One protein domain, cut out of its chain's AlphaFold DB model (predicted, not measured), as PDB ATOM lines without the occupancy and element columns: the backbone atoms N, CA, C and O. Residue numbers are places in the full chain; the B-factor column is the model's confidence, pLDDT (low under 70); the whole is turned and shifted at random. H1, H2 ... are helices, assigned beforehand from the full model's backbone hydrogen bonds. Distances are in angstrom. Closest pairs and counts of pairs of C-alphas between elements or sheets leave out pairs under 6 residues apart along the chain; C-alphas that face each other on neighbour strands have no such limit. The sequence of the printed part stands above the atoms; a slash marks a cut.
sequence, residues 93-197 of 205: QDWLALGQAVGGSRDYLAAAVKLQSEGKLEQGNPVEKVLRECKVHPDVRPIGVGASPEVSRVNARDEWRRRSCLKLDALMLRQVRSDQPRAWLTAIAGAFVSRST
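Overview. This is residues 93 to 197 of the 205 residues of the protein "XRE family transcriptional regulator" of Pseudomonas putida (UniProt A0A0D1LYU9). A long helix, H4, and the shorter H5, which folds back along part of it, form a hairpin, and H1, H2 and H3 pack on H5 at crossing angles. The first part of H4 and the link of residues 134 to 148 run out to one end of the domain, where residues 144 to 149 stick out. The printed part has 105 residues with five named helices, H1 to H5 in chain order, and no named strand; the class is all helix. It is compact, with a radius of gyration of the C-alphas of 14.3 A and spans of 45 by 35 by 22 A.

Along the chain. H4, residues 149 to 173, measures 34.7 A from C-alpha 149 at (-198.427, 87.681, -53.083) to C-alpha 173. H5, residues 179 to 196, measures 25.5 A and ends with C-alpha 196 at (-184.281, 84.433, -68.786). H3 is residues 126 to 133, H2 is residues 106 to 117, and H1 is residues 93 to 103, beginning with C-alpha 93 at (-183.736, 79.645, -80.300).

Arrangement. H5 is the hub, touching the four other helices. H4 and H5 are a hairpin at a shallow tilt of 33 degrees, only just short of steep; their closest C-alphas, of Arg 161 and Val 193, are 6.4 A apart. H2 touches H5 at a steep tilt of 41 degrees, opposite ways, with the C-alphas of Tyr 108 and Ala 187 closest at 4.6 A. H3 touches residues 186 to 194 of H5, closest at the C-alphas of Val 127 and Gly 190, 5.3 A. H1 touches residues 188 to 195 of H5, closest at the C-alphas of Ala 101 and Phe 192, 5.0 A. H1 and H4 are apart. In H1, H2, H3, H4 and H5 every O i to N i+4 pair is within hydrogen-bond range.

Size, cuts and confidence. The C-alphas farthest apart, of Gly 144 and Ser 178, are 45.5 A apart. The printed part has no cut. The link from H3 to H4 is long, 15 residues. Residue 145 is under 70 in pLDDT.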
ATOM      1  N   GLN A  93    -183.476  78.898 -81.532       93.12
ATOM      2  CA  GLN A  93    -183.736  79.645 -80.300       93.12
ATOM      3  C   GLN A  93    -182.556  79.644 -79.321       93.12
ATOM      4  O   GLN A  93    -182.376  80.624 -78.600       93.12
ATOM      5  N   ASP A  94    -181.742  78.585 -79.303       94.56
ATOM      6  CA  ASP A  94    -180.568  78.503 -78.433       94.56
ATOM      7  C   ASP A  94    -179.488  79.475 -78.939       94.56
ATOM      8  O   ASP A  94    -178.900  80.219 -78.151       94.56
ATOM      9  N   TRP A  95    -179.302  79.551 -80.264       95.00
ATOM     10  CA  TRP A  95    -178.437  80.546 -80.911       95.00
ATOM     11  C   TRP A  95    -178.892  81.976 -80.637       95.00
ATOM     12  O   TRP A  95    -178.077  82.829 -80.287       95.00
ATOM     13  N   LEU A  96    -180.196  82.235 -80.757       95.44
ATOM     14  CA  LEU A  96    -180.766  83.549 -80.483       95.44
ATOM     15  C   LEU A  96    -180.559  83.951 -79.016       95.44
ATOM     16  O   LEU A  96    -180.134  85.074 -78.742       95.44
ATOM     17  N   ALA A  97    -180.808  83.033 -78.078       93.56
ATOM     18  CA  ALA A  97    -180.608  83.279 -76.655       93.56
ATOM     19  C   ALA A  97    -179.136  83.580 -76.332       93.56
ATOM     20  O   ALA A  97    -178.859  84.537 -75.604       93.56
ATOM     21  N   LEU A  98    -178.199  82.823 -76.917       94.12
ATOM     22  CA  LEU A  98    -176.764  83.061 -76.762       94.12
ATOM     23  C   LEU A  98    -176.346  84.413 -77.355       94.12
ATOM     24  O   LEU A  98    -175.694  85.200 -76.672       94.12
ATOM     25  N   GLY A  99    -176.758  84.723 -78.586       95.06
ATOM     26  CA  GLY A  99    -176.431  85.992 -79.243       95.06
ATOM     27  C   GLY A  99    -176.963  87.205 -78.477       95.06
ATOM     28  O   GLY A  99    -176.265  88.204 -78.318       95.06
ATOM     29  N   GLN A 100    -178.170  87.099 -77.921       94.69
ATOM     30  CA  GLN A 100    -178.757  88.147 -77.088       94.69
ATOM     31  C   GLN A 100    -178.036  88.291 -75.740       94.69
ATOM     32  O   GLN A 100    -177.858  89.414 -75.272       94.69
ATOM     33  N   ALA A 101    -177.585  87.188 -75.131       94.56
ATOM     34  CA  ALA A 101    -176.775  87.239 -73.915       94.56
ATOM     35  C   ALA A 101    -175.416  87.906 -74.169       94.56
ATOM     36  O   ALA A 101    -175.013  88.776 -73.401       94.56
ATOM     37  N   VAL A 102    -174.747  87.570 -75.276       95.19
ATOM     38  CA  VAL A 102    -173.490  88.218 -75.687       95.19
ATOM     39  C   VAL A 102    -173.709  89.711 -75.934       95.19
ATOM     40  O   VAL A 102    -173.002  90.531 -75.350       95.19
ATOM     41  N   GLY A 103    -174.723  90.083 -76.722       92.62
ATOM     42  CA  GLY A 103    -175.030  91.485 -77.022       92.62
ATOM     43  C   GLY A 103    -175.408  92.318 -75.791       92.62
ATOM     44  O   GLY A 103    -175.087  93.500 -75.727       92.62
ATOM     45  N   GLY A 104    -176.040  91.702 -74.788       92.06
ATOM     46  CA  GLY A 104    -176.414  92.341 -73.522       92.06
ATOM     47  C   GLY A 104    -175.358  92.263 -72.415       92.06
ATOM     48  O   GLY A 104    -175.633  92.686 -71.297       92.06
ATOM     49  N   SER A 105    -174.170  91.709 -72.679       96.00
ATOM     50  CA  SER A 105    -173.188  91.385 -71.630       96.00
ATOM     51  C   SER A 105    -172.332  92.557 -71.146       96.00
ATOM     52  O   SER A 105    -171.612  92.399 -70.166       96.00
ATOM     53  N   ARG A 106    -172.394  93.732 -71.789       96.88
ATOM     54  CA  ARG A 106    -171.446  94.841 -71.558       96.88
ATOM     55  C   ARG A 106    -171.338  95.270 -70.089       96.88
ATOM     56  O   ARG A 106    -170.228  95.331 -69.563       96.88
ATOM     57  N   ASP A 107    -172.461  95.547 -69.433       96.38
ATOM     58  CA  ASP A 107    -172.453  96.021 -68.041       96.38
ATOM     59  C   ASP A 107    -172.016  94.911 -67.078       96.38
ATOM     60  O   ASP A 107    -171.223  95.136 -66.162       96.38
ATOM     61  N   TYR A 108    -172.447  93.678 -67.351       97.56
ATOM     62  CA  TYR A 108    -172.020  92.489 -66.613       97.56
ATOM     63  C   TYR A 108    -170.523  92.218 -66.773       97.56
ATOM     64  O   TYR A 108    -169.877  91.752 -65.839       97.56
ATOM     65  N   LEU A 109    -169.950  92.534 -67.936       97.81
ATOM     66  CA  LEU A 109    -168.523  92.405 -68.198       97.81
ATOM     67  C   LEU A 109    -167.721  93.432 -67.405       97.81
ATOM     68  O   LEU A 109    -166.721  93.065 -66.791       97.81
ATOM     69  N   ALA A 110    -168.171  94.686 -67.363       97.69
ATOM     70  CA  ALA A 110    -167.543  95.705 -66.526       97.69
ATOM     71  C   ALA A 110    -167.542  95.285 -65.043       97.69
ATOM     72  O   ALA A 110    -166.507  95.363 -64.379       97.69
ATOM     73  N   ALA A 111    -168.667  94.757 -64.552       97.50
ATOM     74  CA  ALA A 111    -168.775  94.207 -63.202       97.50
ATOM     75  C   ALA A 111    -167.849  92.997 -62.977       97.50
ATOM     76  O   ALA A 111    -167.145  92.942 -61.970       97.50
ATOM     77  N   ALA A 112    -167.804  92.046 -63.914       97.25
ATOM     78  CA  ALA A 112    -166.960  90.855 -63.814       97.25
ATOM     79  C   ALA A 112    -165.467  91.210 -63.769       97.25
ATOM     80  O   ALA A 112    -164.743  90.697 -62.917       97.25
ATOM     81  N   VAL A 113    -165.015  92.122 -64.636       97.06
ATOM     82  CA  VAL A 113    -163.622  92.597 -64.674       97.06
ATOM     83  C   VAL A 113    -163.262  93.340 -63.388       97.06
ATOM     84  O   VAL A 113    -162.202  93.085 -62.817       97.06
ATOM     85  N   LYS A 114    -164.153  94.201 -62.882       97.12
ATOM     86  CA  LYS A 114    -163.962  94.869 -61.589       97.12
ATOM     87  C   LYS A 114    -163.787  93.844 -60.466       97.12
ATOM     88  O   LYS A 114    -162.771  93.856 -59.774       97.12
ATOM     89  N   LEU A 115    -164.731  92.912 -60.325       96.69
ATOM     90  CA  LEU A 115    -164.691  91.871 -59.294       96.69
ATOM     91  C   LEU A 115    -163.453  90.975 -59.409       96.69
ATOM     92  O   LEU A 115    -162.926  90.531 -58.389       96.69
ATOM     93  N   GLN A 116    -162.988  90.708 -60.627       95.56
ATOM     94  CA  GLN A 116    -161.758  89.966 -60.874       95.56
ATOM     95  C   GLN A 116    -160.524  90.740 -60.417       95.56
ATOM     96  O   GLN A 116    -159.708  90.182 -59.691       95.56
ATOM     97  N   SER A 117    -160.415  92.025 -60.769       94.50
ATOM     98  CA  SER A 117    -159.292  92.876 -60.348       94.50
ATOM     99  C   SER A 117    -159.197  93.029 -58.826       94.50
ATOM    100  O   SER A 117    -158.108  93.153 -58.277       94.50
ATOM    101  N   GLU A 118    -160.334  92.949 -58.135       94.94
ATOM    102  CA  GLU A 118    -160.417  92.983 -56.673       94.94
ATOM    103  C   GLU A 118    -160.213  91.600 -56.019       94.94
ATOM    104  O   GLU A 118    -160.329  91.476 -54.799       94.94
ATOM    105  N   GLY A 119    -159.973  90.538 -56.799       92.38
ATOM    106  CA  GLY A 119    -159.830  89.165 -56.296       92.38
ATOM    107  C   GLY A 119    -161.116  88.576 -55.696       92.38
ATOM    108  O   GLY A 119    -161.075  87.586 -54.964       92.38
ATOM    109  N   LYS A 120    -162.273  89.185 -55.975       94.00
ATOM    110  CA  LYS A 120    -163.578  88.818 -55.403       94.00
ATOM    111  C   LYS A 120    -164.385  87.884 -56.291       94.00
ATOM    112  O   LYS A 120    -165.324  87.269 -55.785       94.00
ATOM    113  N   LEU A 121    -164.061  87.777 -57.580       91.75
ATOM    114  CA  LEU A 121    -164.844  86.976 -58.525       91.75
ATOM    115  C   LEU A 121    -164.891  85.491 -58.125       91.75
ATOM    116  O   LEU A 121    -165.964  84.901 -58.131       91.75
ATOM    117  N   GLU A 122    -163.768  84.931 -57.668       86.25
ATOM    118  CA  GLU A 122    -163.649  83.514 -57.280       86.25
ATOM    119  C   GLU A 122    -164.298  83.152 -55.940       86.25
ATOM    120  O   GLU A 122    -164.448  81.981 -55.596       86.25
ATOM    121  N   GLN A 123    -164.660  84.147 -55.137       87.12
ATOM    122  CA  GLN A 123    -165.119  83.916 -53.772       87.12
ATOM    123  C   GLN A 123    -166.621  83.575 -53.752       87.12
ATOM    124  O   GLN A 123    -167.443  84.429 -53.428       87.12
ATOM    125  N   GLY A 124    -167.004  82.347 -54.088       88.81
ATOM    126  CA  GLY A 124    -168.408  81.918 -54.160       88.81
ATOM    127  C   GLY A 124    -168.920  81.878 -55.600       88.81
ATOM    128  O   GLY A 124    -168.139  81.629 -56.507       88.81
ATOM    129  N   ASN A 125    -170.222  82.096 -55.826       94.81
ATOM    130  CA  ASN A 125    -170.781  82.027 -57.180       94.81
ATOM    131  C   ASN A 125    -170.497  83.328 -57.968       94.81
ATOM    132  O   ASN A 125    -171.054  84.380 -57.628       94.81
ATOM    133  N   PRO A 126    -169.670  83.286 -59.027       95.62
ATOM    134  CA  PRO A 126    -169.257  84.485 -59.762       95.62
ATOM    135  C   PRO A 126    -170.422  85.147 -60.513       95.62
ATOM    136  O   PRO A 126    -170.495  86.375 -60.576       95.62
ATOM    137  N   VAL A 127    -171.369  84.356 -61.032       97.06
ATOM    138  CA  VAL A 127    -172.532  84.865 -61.778       97.06
ATOM    139  C   VAL A 127    -173.423  85.692 -60.860       97.06
ATOM    140  O   VAL A 127    -173.755  86.832 -61.174       97.06
ATOM    141  N   GLU A 128    -173.753  85.157 -59.686       96.94
ATOM    142  CA  GLU A 128    -174.575  85.851 -58.700       96.94
ATOM    143  C   GLU A 128    -173.916  87.155 -58.227       96.94
ATOM    144  O   GLU A 128    -174.595  88.171 -58.075       96.94
ATOM    145  N   LYS A 129    -172.592  87.161 -58.034       96.62
ATOM    146  CA  LYS A 129    -171.856  88.378 -57.669       96.62
ATOM    147  C   LYS A 129    -171.949  89.463 -58.721       96.62
ATOM    148  O   LYS A 129    -172.173  90.616 -58.373       96.62
ATOM    149  N   VAL A 130    -171.804  89.093 -59.988       97.44
ATOM    150  CA  VAL A 130    -171.955  90.031 -61.100       97.44
ATOM    151  C   VAL A 130    -173.374  90.606 -61.133       97.44
ATOM    152  O   VAL A 130    -173.531  91.816 -61.257       97.44
ATOM    153  N   LEU A 131    -174.410  89.787 -60.919       96.88
ATOM    154  CA  LEU A 131    -175.789  90.288 -60.826       96.88
ATOM    155  C   LEU A 131    -175.991  91.260 -59.649       96.88
ATOM    156  O   LEU A 131    -176.701  92.259 -59.791       96.88
ATOM    157  N   ARG A 132    -175.360  90.986 -58.501       96.38
ATOM    158  CA  ARG A 132    -175.385  91.863 -57.317       96.38
ATOM    159  C   ARG A 132    -174.667  93.184 -57.570       96.38
ATOM    160  O   ARG A 132    -175.208  94.235 -57.242       96.38
ATOM    161  N   GLU A 133    -173.496  93.138 -58.198       96.62
ATOM    162  CA  GLU A 133    -172.731  94.326 -58.587       96.62
ATOM    163  C   GLU A 133    -173.526  95.201 -59.570       96.62
ATOM    164  O   GLU A 133    -173.573  96.422 -59.429       96.62
ATOM    165  N   CYS A 134    -174.248  94.575 -60.506       95.94
ATOM    166  CA  CYS A 134    -175.166  95.249 -61.425       95.94
ATOM    167  C   CYS A 134    -176.506  95.669 -60.785       95.94
ATOM    168  O   CYS A 134    -177.332  96.267 -61.470       95.94
ATOM    169  N   LYS A 135    -176.744  95.374 -59.499       94.75
ATOM    170  CA  LYS A 135    -177.983  95.697 -58.763       94.75
ATOM    171  C   LYS A 135    -179.261  95.106 -59.379       94.75
ATOM    172  O   LYS A 135    -180.336  95.683 -59.246       94.75
ATOM    173  N   VAL A 136    -179.154  93.950 -60.036       92.94
ATOM    174  CA  VAL A 136    -180.299  93.223 -60.628       92.94
ATOM    175  C   VAL A 136    -180.691  91.969 -59.837       92.94
ATOM    176  O   VAL A 136    -181.625  91.261 -60.215       92.94
ATOM    177  N   HIS A 137    -179.966  91.677 -58.755       92.31
ATOM    178  CA  HIS A 137    -180.249  90.595 -57.812       92.31
ATOM    179  C   HIS A 137    -179.700  90.949 -56.418       92.31
ATOM    180  O   HIS A 137    -178.544  91.371 -56.332       92.31
ATOM    181  N   PRO A 138    -180.449  90.741 -55.319       91.75
ATOM    182  CA  PRO A 138    -181.864  90.358 -55.288       91.75
ATOM    183  C   PRO A 138    -182.778  91.473 -55.819       91.75
ATOM    184  O   PRO A 138    -182.370  92.631 -55.914       91.75
ATOM    185  N   ASP A 139    -184.014  91.123 -56.163       87.44
ATOM    186  CA  ASP A 139    -185.059  92.101 -56.470       87.44
ATOM    187  C   ASP A 139    -185.379  92.969 -55.236       87.44
ATOM    188  O   ASP A 139    -185.324  92.531 -54.082       87.44
ATOM    189  N   VAL A 140    -185.748  94.230 -55.483       86.12
ATOM    190  CA  VAL A 140    -186.173  95.146 -54.418       86.12
ATOM    191  C   VAL A 140    -187.496  94.654 -53.836       86.12
ATOM    192  O   VAL A 140    -188.493  94.516 -54.545       86.12
ATOM    193  N   ARG A 141    -187.511  94.410 -52.525       83.50
ATOM    194  CA  ARG A 141    -188.716  93.974 -51.816       83.50
ATOM    195  C   ARG A 141    -189.680  95.149 -51.604       83.50
ATOM    196  O   ARG A 141    -189.226  96.221 -51.197       83.50
ATOM    197  N   PRO A 142    -190.995  94.955 -51.806       79.31
ATOM    198  CA  PRO A 142    -192.001  95.938 -51.417       79.31
ATOM    199  C   PRO A 142    -191.910  96.257 -49.920       79.31
ATOM    200  O   PRO A 142    -191.879  95.353 -49.086       79.31
ATOM    201  N   ILE A 143    -191.873  97.543 -49.569       77.00
ATOM    202  CA  ILE A 143    -191.798  98.004 -48.174       77.00
ATOM    203  C   ILE A 143    -193.215  98.093 -47.595       77.00
ATOM    204  O   ILE A 143    -194.133  98.552 -48.268       77.00
ATOM    205  N   GLY A 144    -193.402  97.670 -46.341       74.94
ATOM    206  CA  GLY A 144    -194.674  97.822 -45.615       74.94
ATOM    207  C   GLY A 144    -195.771  96.823 -46.000       74.94
ATOM    208  O   GLY A 144    -196.860  96.860 -45.437       74.94
ATOM    209  N   VAL A 145    -195.483  95.903 -46.919       67.56
ATOM    210  CA  VAL A 145    -196.389  94.834 -47.352       67.56
ATOM    211  C   VAL A 145    -195.805  93.535 -46.808       67.56
ATOM    212  O   VAL A 145    -194.782  93.090 -47.309       67.56
ATOM    213  N   GLY A 146    -196.375  92.989 -45.729       73.94
ATOM    214  CA  GLY A 146    -195.861  91.796 -45.037       73.94
ATOM    215  C   GLY A 146    -195.902  90.518 -45.892       73.94
ATOM    216  O   GLY A 146    -195.285  90.431 -46.949       73.94
ATOM    217  N   ALA A 147    -196.629  89.489 -45.455       74.19
ATOM    218  CA  ALA A 147    -196.848  88.294 -46.273       74.19
ATOM    219  C   ALA A 147    -197.843  88.601 -47.410       74.19
ATOM    220  O   ALA A 147    -199.040  88.356 -47.283       74.19
ATOM    221  N   SER A 148    -197.359  89.195 -48.505       83.38
ATOM    222  CA  SER A 148    -198.162  89.510 -49.692       83.38
ATOM    223  C   SER A 148    -197.801  88.611 -50.883       83.38
ATOM    224  O   SER A 148    -196.660  88.143 -50.974       83.38
ATOM    225  N   PRO A 149    -198.725  88.404 -51.844       84.88
ATOM    226  CA  PRO A 149    -198.427  87.681 -53.083       84.88
ATOM    227  C   PRO A 149    -197.237  88.270 -53.853       84.88
ATOM    228  O   PRO A 149    -196.486  87.540 -54.496       84.88
ATOM    229  N   GLU A 150    -197.029  89.582 -53.743       84.81
ATOM    230  CA  GLU A 150    -195.920  90.279 -54.392       84.81
ATOM    231  C   GLU A 150    -194.569  89.940 -53.748       84.81
ATOM    232  O   GLU A 150    -193.594  89.691 -54.455       84.81
ATOM    233  N   VAL A 151    -194.514  89.837 -52.415       86.44
ATOM    234  CA  VAL A 151    -193.308  89.378 -51.705       86.44
ATOM    235  C   VAL A 151    -192.981  87.931 -52.078       86.44
ATOM    236  O   VAL A 151    -191.823  87.614 -52.348       86.44
ATOM    237  N   SER A 152    -193.990  87.060 -52.173       87.06
ATOM    238  CA  SER A 152    -193.806  85.678 -52.634       87.06
ATOM    239  C   SER A 152    -193.281  85.611 -54.070       87.06
ATOM    240  O   SER A 152    -192.373  84.830 -54.352       87.06
ATOM    241  N   ARG A 153    -193.789  86.462 -54.969       87.81
ATOM    242  CA  ARG A 153    -193.326  86.552 -56.363       87.81
ATOM    243  C   ARG A 153    -191.868  86.995 -56.455       87.81
ATOM    244  O   ARG A 153    -191.101  86.395 -57.205       87.81
ATOM    245  N   VAL A 154    -191.478  88.008 -55.683       89.94
ATOM    246  CA  VAL A 154    -190.088  88.484 -55.591       89.94
ATOM    247  C   VAL A 154    -189.165  87.378 -55.072       89.94
ATOM    248  O   VAL A 154    -188.167  87.065 -55.717       89.94
ATOM    249  N   ASN A 155    -189.544  86.704 -53.981       90.06
ATOM    250  CA  ASN A 155    -188.769  85.583 -53.442       90.06
ATOM    251  C   ASN A 155    -188.622  84.445 -54.464       90.06
ATOM    252  O   ASN A 155    -187.540  83.875 -54.601       90.06
ATOM    253  N   ALA A 156    -189.682  84.142 -55.218       91.44
ATOM    254  CA  ALA A 156    -189.631  83.122 -56.258       91.44
ATOM    255  C   ALA A 156    -188.692  83.512 -57.414       91.44
ATOM    256  O   ALA A 156    -187.978  82.669 -57.955       91.44
ATOM    257  N   ARG A 157    -188.643  84.793 -57.793       92.81
ATOM    258  CA  ARG A 157    -187.698  85.288 -58.808       92.81
ATOM    259  C   ARG A 157    -186.254  85.205 -58.337       92.81
ATOM    260  O   ARG A 157    -185.410  84.719 -59.090       92.81
ATOM    261  N   ASP A 158    -185.979  85.617 -57.106       93.31
ATOM    262  CA  ASP A 158    -184.633  85.551 -56.534       93.31
ATOM    263  C   ASP A 158    -184.140  84.107 -56.401       93.31
ATOM    264  O   ASP A 158    -182.997  83.807 -56.754       93.31
ATOM    265  N   GLU A 159    -185.006  83.191 -55.969       94.25
ATOM    266  CA  GLU A 159    -184.668  81.771 -55.873       94.25
ATOM    267  C   GLU A 159    -184.476  81.137 -57.259       94.25
ATOM    268  O   GLU A 159    -183.526  80.377 -57.470       94.25
ATOM    269  N   TRP A 160    -185.296  81.511 -58.249       94.75
ATOM    270  CA  TRP A 160    -185.084  81.104 -59.638       94.75
ATOM    271  C   TRP A 160    -183.714  81.569 -60.154       94.75
ATOM    272  O   TRP A 160    -182.964  80.767 -60.719       94.75
ATOM    273  N   ARG A 161    -183.344  82.840 -59.920       95.38
ATOM    274  CA  ARG A 161    -182.036  83.387 -60.319       95.38
ATOM    275  C   ARG A 161    -180.898  82.667 -59.625       95.38
ATOM    276  O   ARG A 161    -179.949  82.278 -60.301       95.38
ATOM    277  N   ARG A 162    -181.003  82.438 -58.314       95.31
ATOM    278  CA  ARG A 162    -179.999  81.709 -57.529       95.31
ATOM    279  C   ARG A 162    -179.762  80.312 -58.108       95.31
ATOM    280  O   ARG A 162    -178.622  79.967 -58.421       95.31
ATOM    281  N   ARG A 163    -180.827  79.529 -58.340       95.06
ATOM    282  CA  ARG A 163    -180.729  78.191 -58.960       95.06
ATOM    283  C   ARG A 163    -180.113  78.266 -60.363       95.06
ATOM    284  O   ARG A 163    -179.295  77.421 -60.723       95.06
ATOM    285  N   SER A 164    -180.473  79.269 -61.162       95.44
ATOM    286  CA  SER A 164    -179.912  79.468 -62.505       95.44
ATOM    287  C   SER A 164    -178.428  79.847 -62.491       95.44
ATOM    288  O   SER A 164    -177.665  79.277 -63.270       95.44
ATOM    289  N   CYS A 165    -177.992  80.707 -61.567       96.44
ATOM    290  CA  CYS A 165    -176.581  81.048 -61.372       96.44
ATOM    291  C   CYS A 165    -175.742  79.812 -61.020       96.44
ATOM    292  O   CYS A 165    -174.674  79.614 -61.594       96.44
ATOM    293  N   LEU A 166    -176.246  78.945 -60.133       95.94
ATOM    294  CA  LEU A 166    -175.565  77.701 -59.757       95.94
ATOM    295  C   LEU A 166    -175.419  76.734 -60.938       95.94
ATOM    296  O   LEU A 166    -174.348  76.164 -61.142       95.94
ATOM    297  N   LYS A 167    -176.475  76.572 -61.744       96.06
ATOM    298  CA  LYS A 167    -176.435  75.714 -62.939       96.06
ATOM    299  C   LYS A 167    -175.399  76.205 -63.950       96.06
ATOM    300  O   LYS A 167    -174.607  75.405 -64.442       96.06
ATOM    301  N   LEU A 168    -175.391  77.503 -64.261       95.31
ATOM    302  CA  LEU A 168    -174.455  78.052 -65.246       95.31
ATOM    303  C   LEU A 168    -173.014  78.044 -64.742       95.31
ATOM    304  O   LEU A 168    -172.115  77.740 -65.516       95.31
ATOM    305  N   ASP A 169    -172.783  78.297 -63.459       94.56
ATOM    306  CA  ASP A 169    -171.455  78.168 -62.859       94.56
ATOM    307  C   ASP A 169    -170.917  76.730 -62.990       94.56
ATOM    308  O   ASP A 169    -169.828  76.504 -63.527       94.56
ATOM    309  N   ALA A 170    -171.737  75.733 -62.639       94.19
ATOM    310  CA  ALA A 170    -171.371  74.322 -62.742       94.19
ATOM    311  C   ALA A 170    -171.076  73.858 -64.183       94.19
ATOM    312  O   ALA A 170    -170.187  73.020 -64.386       94.19
ATOM    313  N   LEU A 171    -171.818  74.385 -65.165       92.62
ATOM    314  CA  LEU A 171    -171.728  73.989 -66.574       92.62
ATOM    315  C   LEU A 171    -170.681  74.781 -67.371       92.62
ATOM    316  O   LEU A 171    -170.006  74.198 -68.214       92.62
ATOM    317  N   MET A 172    -170.550  76.088 -67.130       91.31
ATOM    318  CA  MET A 172    -169.749  76.994 -67.967       91.31
ATOM    319  C   MET A 172    -168.441  77.429 -67.311       91.31
ATOM    320  O   MET A 172    -167.462  77.664 -68.014       91.31
ATOM    321  N   LEU A 173    -168.410  77.570 -65.984       91.38
ATOM    322  CA  LEU A 173    -167.306  78.242 -65.293       91.38
ATOM    323  C   LEU A 173    -166.418  77.268 -64.528       91.38
ATOM    324  O   LEU A 173    -165.212  77.481 -64.459       91.38
ATOM    325  N   ARG A 174    -166.964  76.166 -64.007       89.19
ATOM    326  CA  ARG A 174    -166.241  75.201 -63.160       89.19
ATOM    327  C   ARG A 174    -164.872  74.763 -63.700       89.19
ATOM    328  O   ARG A 174    -163.950  74.567 -62.917       89.19
ATOM    329  N   GLN A 175    -164.742  74.590 -65.016       87.75
ATOM    330  CA  GLN A 175    -163.501  74.120 -65.651       87.75
ATOM    331  C   GLN A 175    -162.616  75.250 -66.202       87.75
ATOM    332  O   GLN A 175    -161.472  75.006 -66.578       87.75
ATOM    333  N   VAL A 176    -163.112  76.489 -66.248       91.19
ATOM    334  CA  VAL A 176    -162.387  77.628 -66.822       91.19
ATOM    335  C   VAL A 176    -161.613  78.335 -65.720       91.19
ATOM    336  O   VAL A 176    -162.204  79.006 -64.872       91.19
ATOM    337  N   ARG A 177    -160.286  78.163 -65.739       87.38
ATOM    338  CA  ARG A 177    -159.358  78.726 -64.741       87.38
ATOM    339  C   ARG A 177    -158.673  80.014 -65.183       87.38
ATOM    340  O   ARG A 177    -158.167  80.736 -64.339       87.38
ATOM    341  N   SER A 178    -158.629  80.287 -66.484       92.12
ATOM    342  CA  SER A 178    -158.013  81.509 -66.998       92.12
ATOM    343  C   SER A 178    -158.886  82.714 -66.674       92.12
ATOM    344  O   SER A 178    -160.065  82.732 -67.037       92.12
ATOM    345  N   ASP A 179    -158.280  83.727 -66.064       90.81
ATOM    346  CA  ASP A 179    -158.961  84.915 -65.553       90.81
ATOM    347  C   ASP A 179    -159.868  85.579 -66.597       90.81
ATOM    348  O   ASP A 179    -161.088  85.652 -66.426       90.81
ATOM    349  N   GLN A 180    -159.305  86.019 -67.717       93.19
ATOM    350  CA  GLN A 180    -160.057  86.793 -68.701       93.19
ATOM    351  C   GLN A 180    -161.229  86.007 -69.338       93.19
ATOM    352  O   GLN A 180    -162.357  86.507 -69.296       93.19
ATOM    353  N   PRO A 181    -161.047  84.771 -69.855       94.81
ATOM    354  CA  PRO A 181    -162.168  83.957 -70.335       94.81
ATOM    355  C   PRO A 181    -163.239  83.709 -69.272       94.81
ATOM    356  O   PRO A 181    -164.432  83.703 -69.577       94.81
ATOM    357  N   ARG A 182    -162.835  83.531 -68.011       94.62
ATOM    358  CA  ARG A 182    -163.763  83.314 -66.904       94.62
ATOM    359  C   ARG A 182    -164.626  84.543 -66.630       94.62
ATOM    360  O   ARG A 182    -165.837  84.398 -66.457       94.62
ATOM    361  N   ALA A 183    -164.046  85.741 -66.653       95.94
ATOM    362  CA  ALA A 183    -164.799  86.989 -66.529       95.94
ATOM    363  C   ALA A 183    -165.795  87.167 -67.688       95.94
ATOM    364  O   ALA A 183    -166.958  87.494 -67.454       95.94
ATOM    365  N   TRP A 184    -165.383  86.871 -68.926       96.31
ATOM    366  CA  TRP A 184    -166.261  86.925 -70.103       96.31
ATOM    367  C   TRP A 184    -167.441  85.961 -70.002       96.31
ATOM    368  O   TRP A 184    -168.591  86.353 -70.202       96.31
ATOM    369  N   LEU A 185    -167.178  84.703 -69.648       96.69
ATOM    370  CA  LEU A 185    -168.228  83.697 -69.502       96.69
ATOM    371  C   LEU A 185    -169.165  84.021 -68.338       96.69
ATOM    372  O   LEU A 185    -170.368  83.798 -68.450       96.69
ATOM    373  N   THR A 186    -168.640  84.599 -67.256       97.19
ATOM    374  CA  THR A 186    -169.458  85.052 -66.126       97.19
ATOM    375  C   THR A 186    -170.377  86.194 -66.549       97.19
ATOM    376  O   THR A 186    -171.556  86.190 -66.201       97.19
ATOM    377  N   ALA A 187    -169.877  87.142 -67.344       97.62
ATOM    378  CA  ALA A 187    -170.677  88.237 -67.881       97.62
ATOM    379  C   ALA A 187    -171.809  87.739 -68.793       97.62
ATOM    380  O   ALA A 187    -172.958  88.157 -68.641       97.62
ATOM    381  N   ILE A 188    -171.505  86.802 -69.697       97.50
ATOM    382  CA  ILE A 188    -172.501  86.171 -70.575       97.50
ATOM    383  C   ILE A 188    -173.539  85.408 -69.742       97.50
ATOM    384  O   ILE A 188    -174.737  85.547 -69.984       97.50
ATOM    385  N   ALA A 189    -173.106  84.644 -68.736       97.00
ATOM    386  CA  ALA A 189    -174.006  83.932 -67.833       97.00
ATOM    387  C   ALA A 189    -174.906  84.898 -67.042       97.00
ATOM    388  O   ALA A 189    -176.105  84.655 -66.929       97.00
ATOM    389  N   GLY A 190    -174.365  86.018 -66.554       96.81
ATOM    390  CA  GLY A 190    -175.132  87.061 -65.865       96.81
ATOM    391  C   GLY A 190    -176.210  87.666 -66.765       96.81
ATOM    392  O   GLY A 190    -177.391  87.674 -66.406       96.81
ATOM    393  N   ALA A 191    -175.836  88.068 -67.981       97.12
ATOM    394  CA  ALA A 191    -176.780  88.568 -68.977       97.12
ATOM    395  C   ALA A 191    -177.871  87.536 -69.307       97.12
ATOM    396  O   ALA A 191    -179.058  87.871 -69.375       97.12
ATOM    397  N   PHE A 192    -177.483  86.265 -69.457       96.69
ATOM    398  CA  PHE A 192    -178.411  85.172 -69.712       96.69
ATOM    399  C   PHE A 192    -179.412  84.999 -68.564       96.69
ATOM    400  O   PHE A 192    -180.617  84.975 -68.817       96.69
ATOM    401  N   VAL A 193    -178.954  84.928 -67.307       96.31
ATOM    402  CA  VAL A 193    -179.826  84.774 -66.124       96.31
ATOM    403  C   VAL A 193    -180.782  85.948 -65.994       96.31
ATOM    404  O   VAL A 193    -181.987  85.737 -65.848       96.31
ATOM    405  N   SER A 194    -180.278  87.182 -66.087       94.12
ATOM    406  CA  SER A 194    -181.119  88.373 -65.946       94.12
ATOM    407  C   SER A 194    -182.257  88.379 -66.963       94.12
ATOM    408  O   SER A 194    -183.388  88.724 -66.629       94.12
ATOM    409  N   ARG A 195    -181.974  87.969 -68.201       92.56
ATOM    410  CA  ARG A 195    -182.947  87.990 -69.292       92.56
ATOM    411  C   ARG A 195    -183.917  86.814 -69.283       92.56
ATOM    412  O   ARG A 195    -185.055  86.965 -69.708       92.56
ATOM    413  N   SER A 196    -183.463  85.650 -68.833       93.12
ATOM    414  CA  SER A 196    -184.281  84.433 -68.786       93.12
ATOM    415  C   SER A 196    -185.124  84.311 -67.514       93.12
ATOM    416  O   SER A 196    -185.955  83.410 -67.437       93.12
ATOM    417  N   THR A 197    -184.956  85.216 -66.541       93.31
ATOM    418  CA  THR A 197    -185.762  85.238 -65.311       93.31
ATOM    419  C   THR A 197    -187.235  85.535 -65.629       93.31
ATOM    420  O   THR A 197    -187.536  86.636 -66.097       93.31
TER     421      THR A 197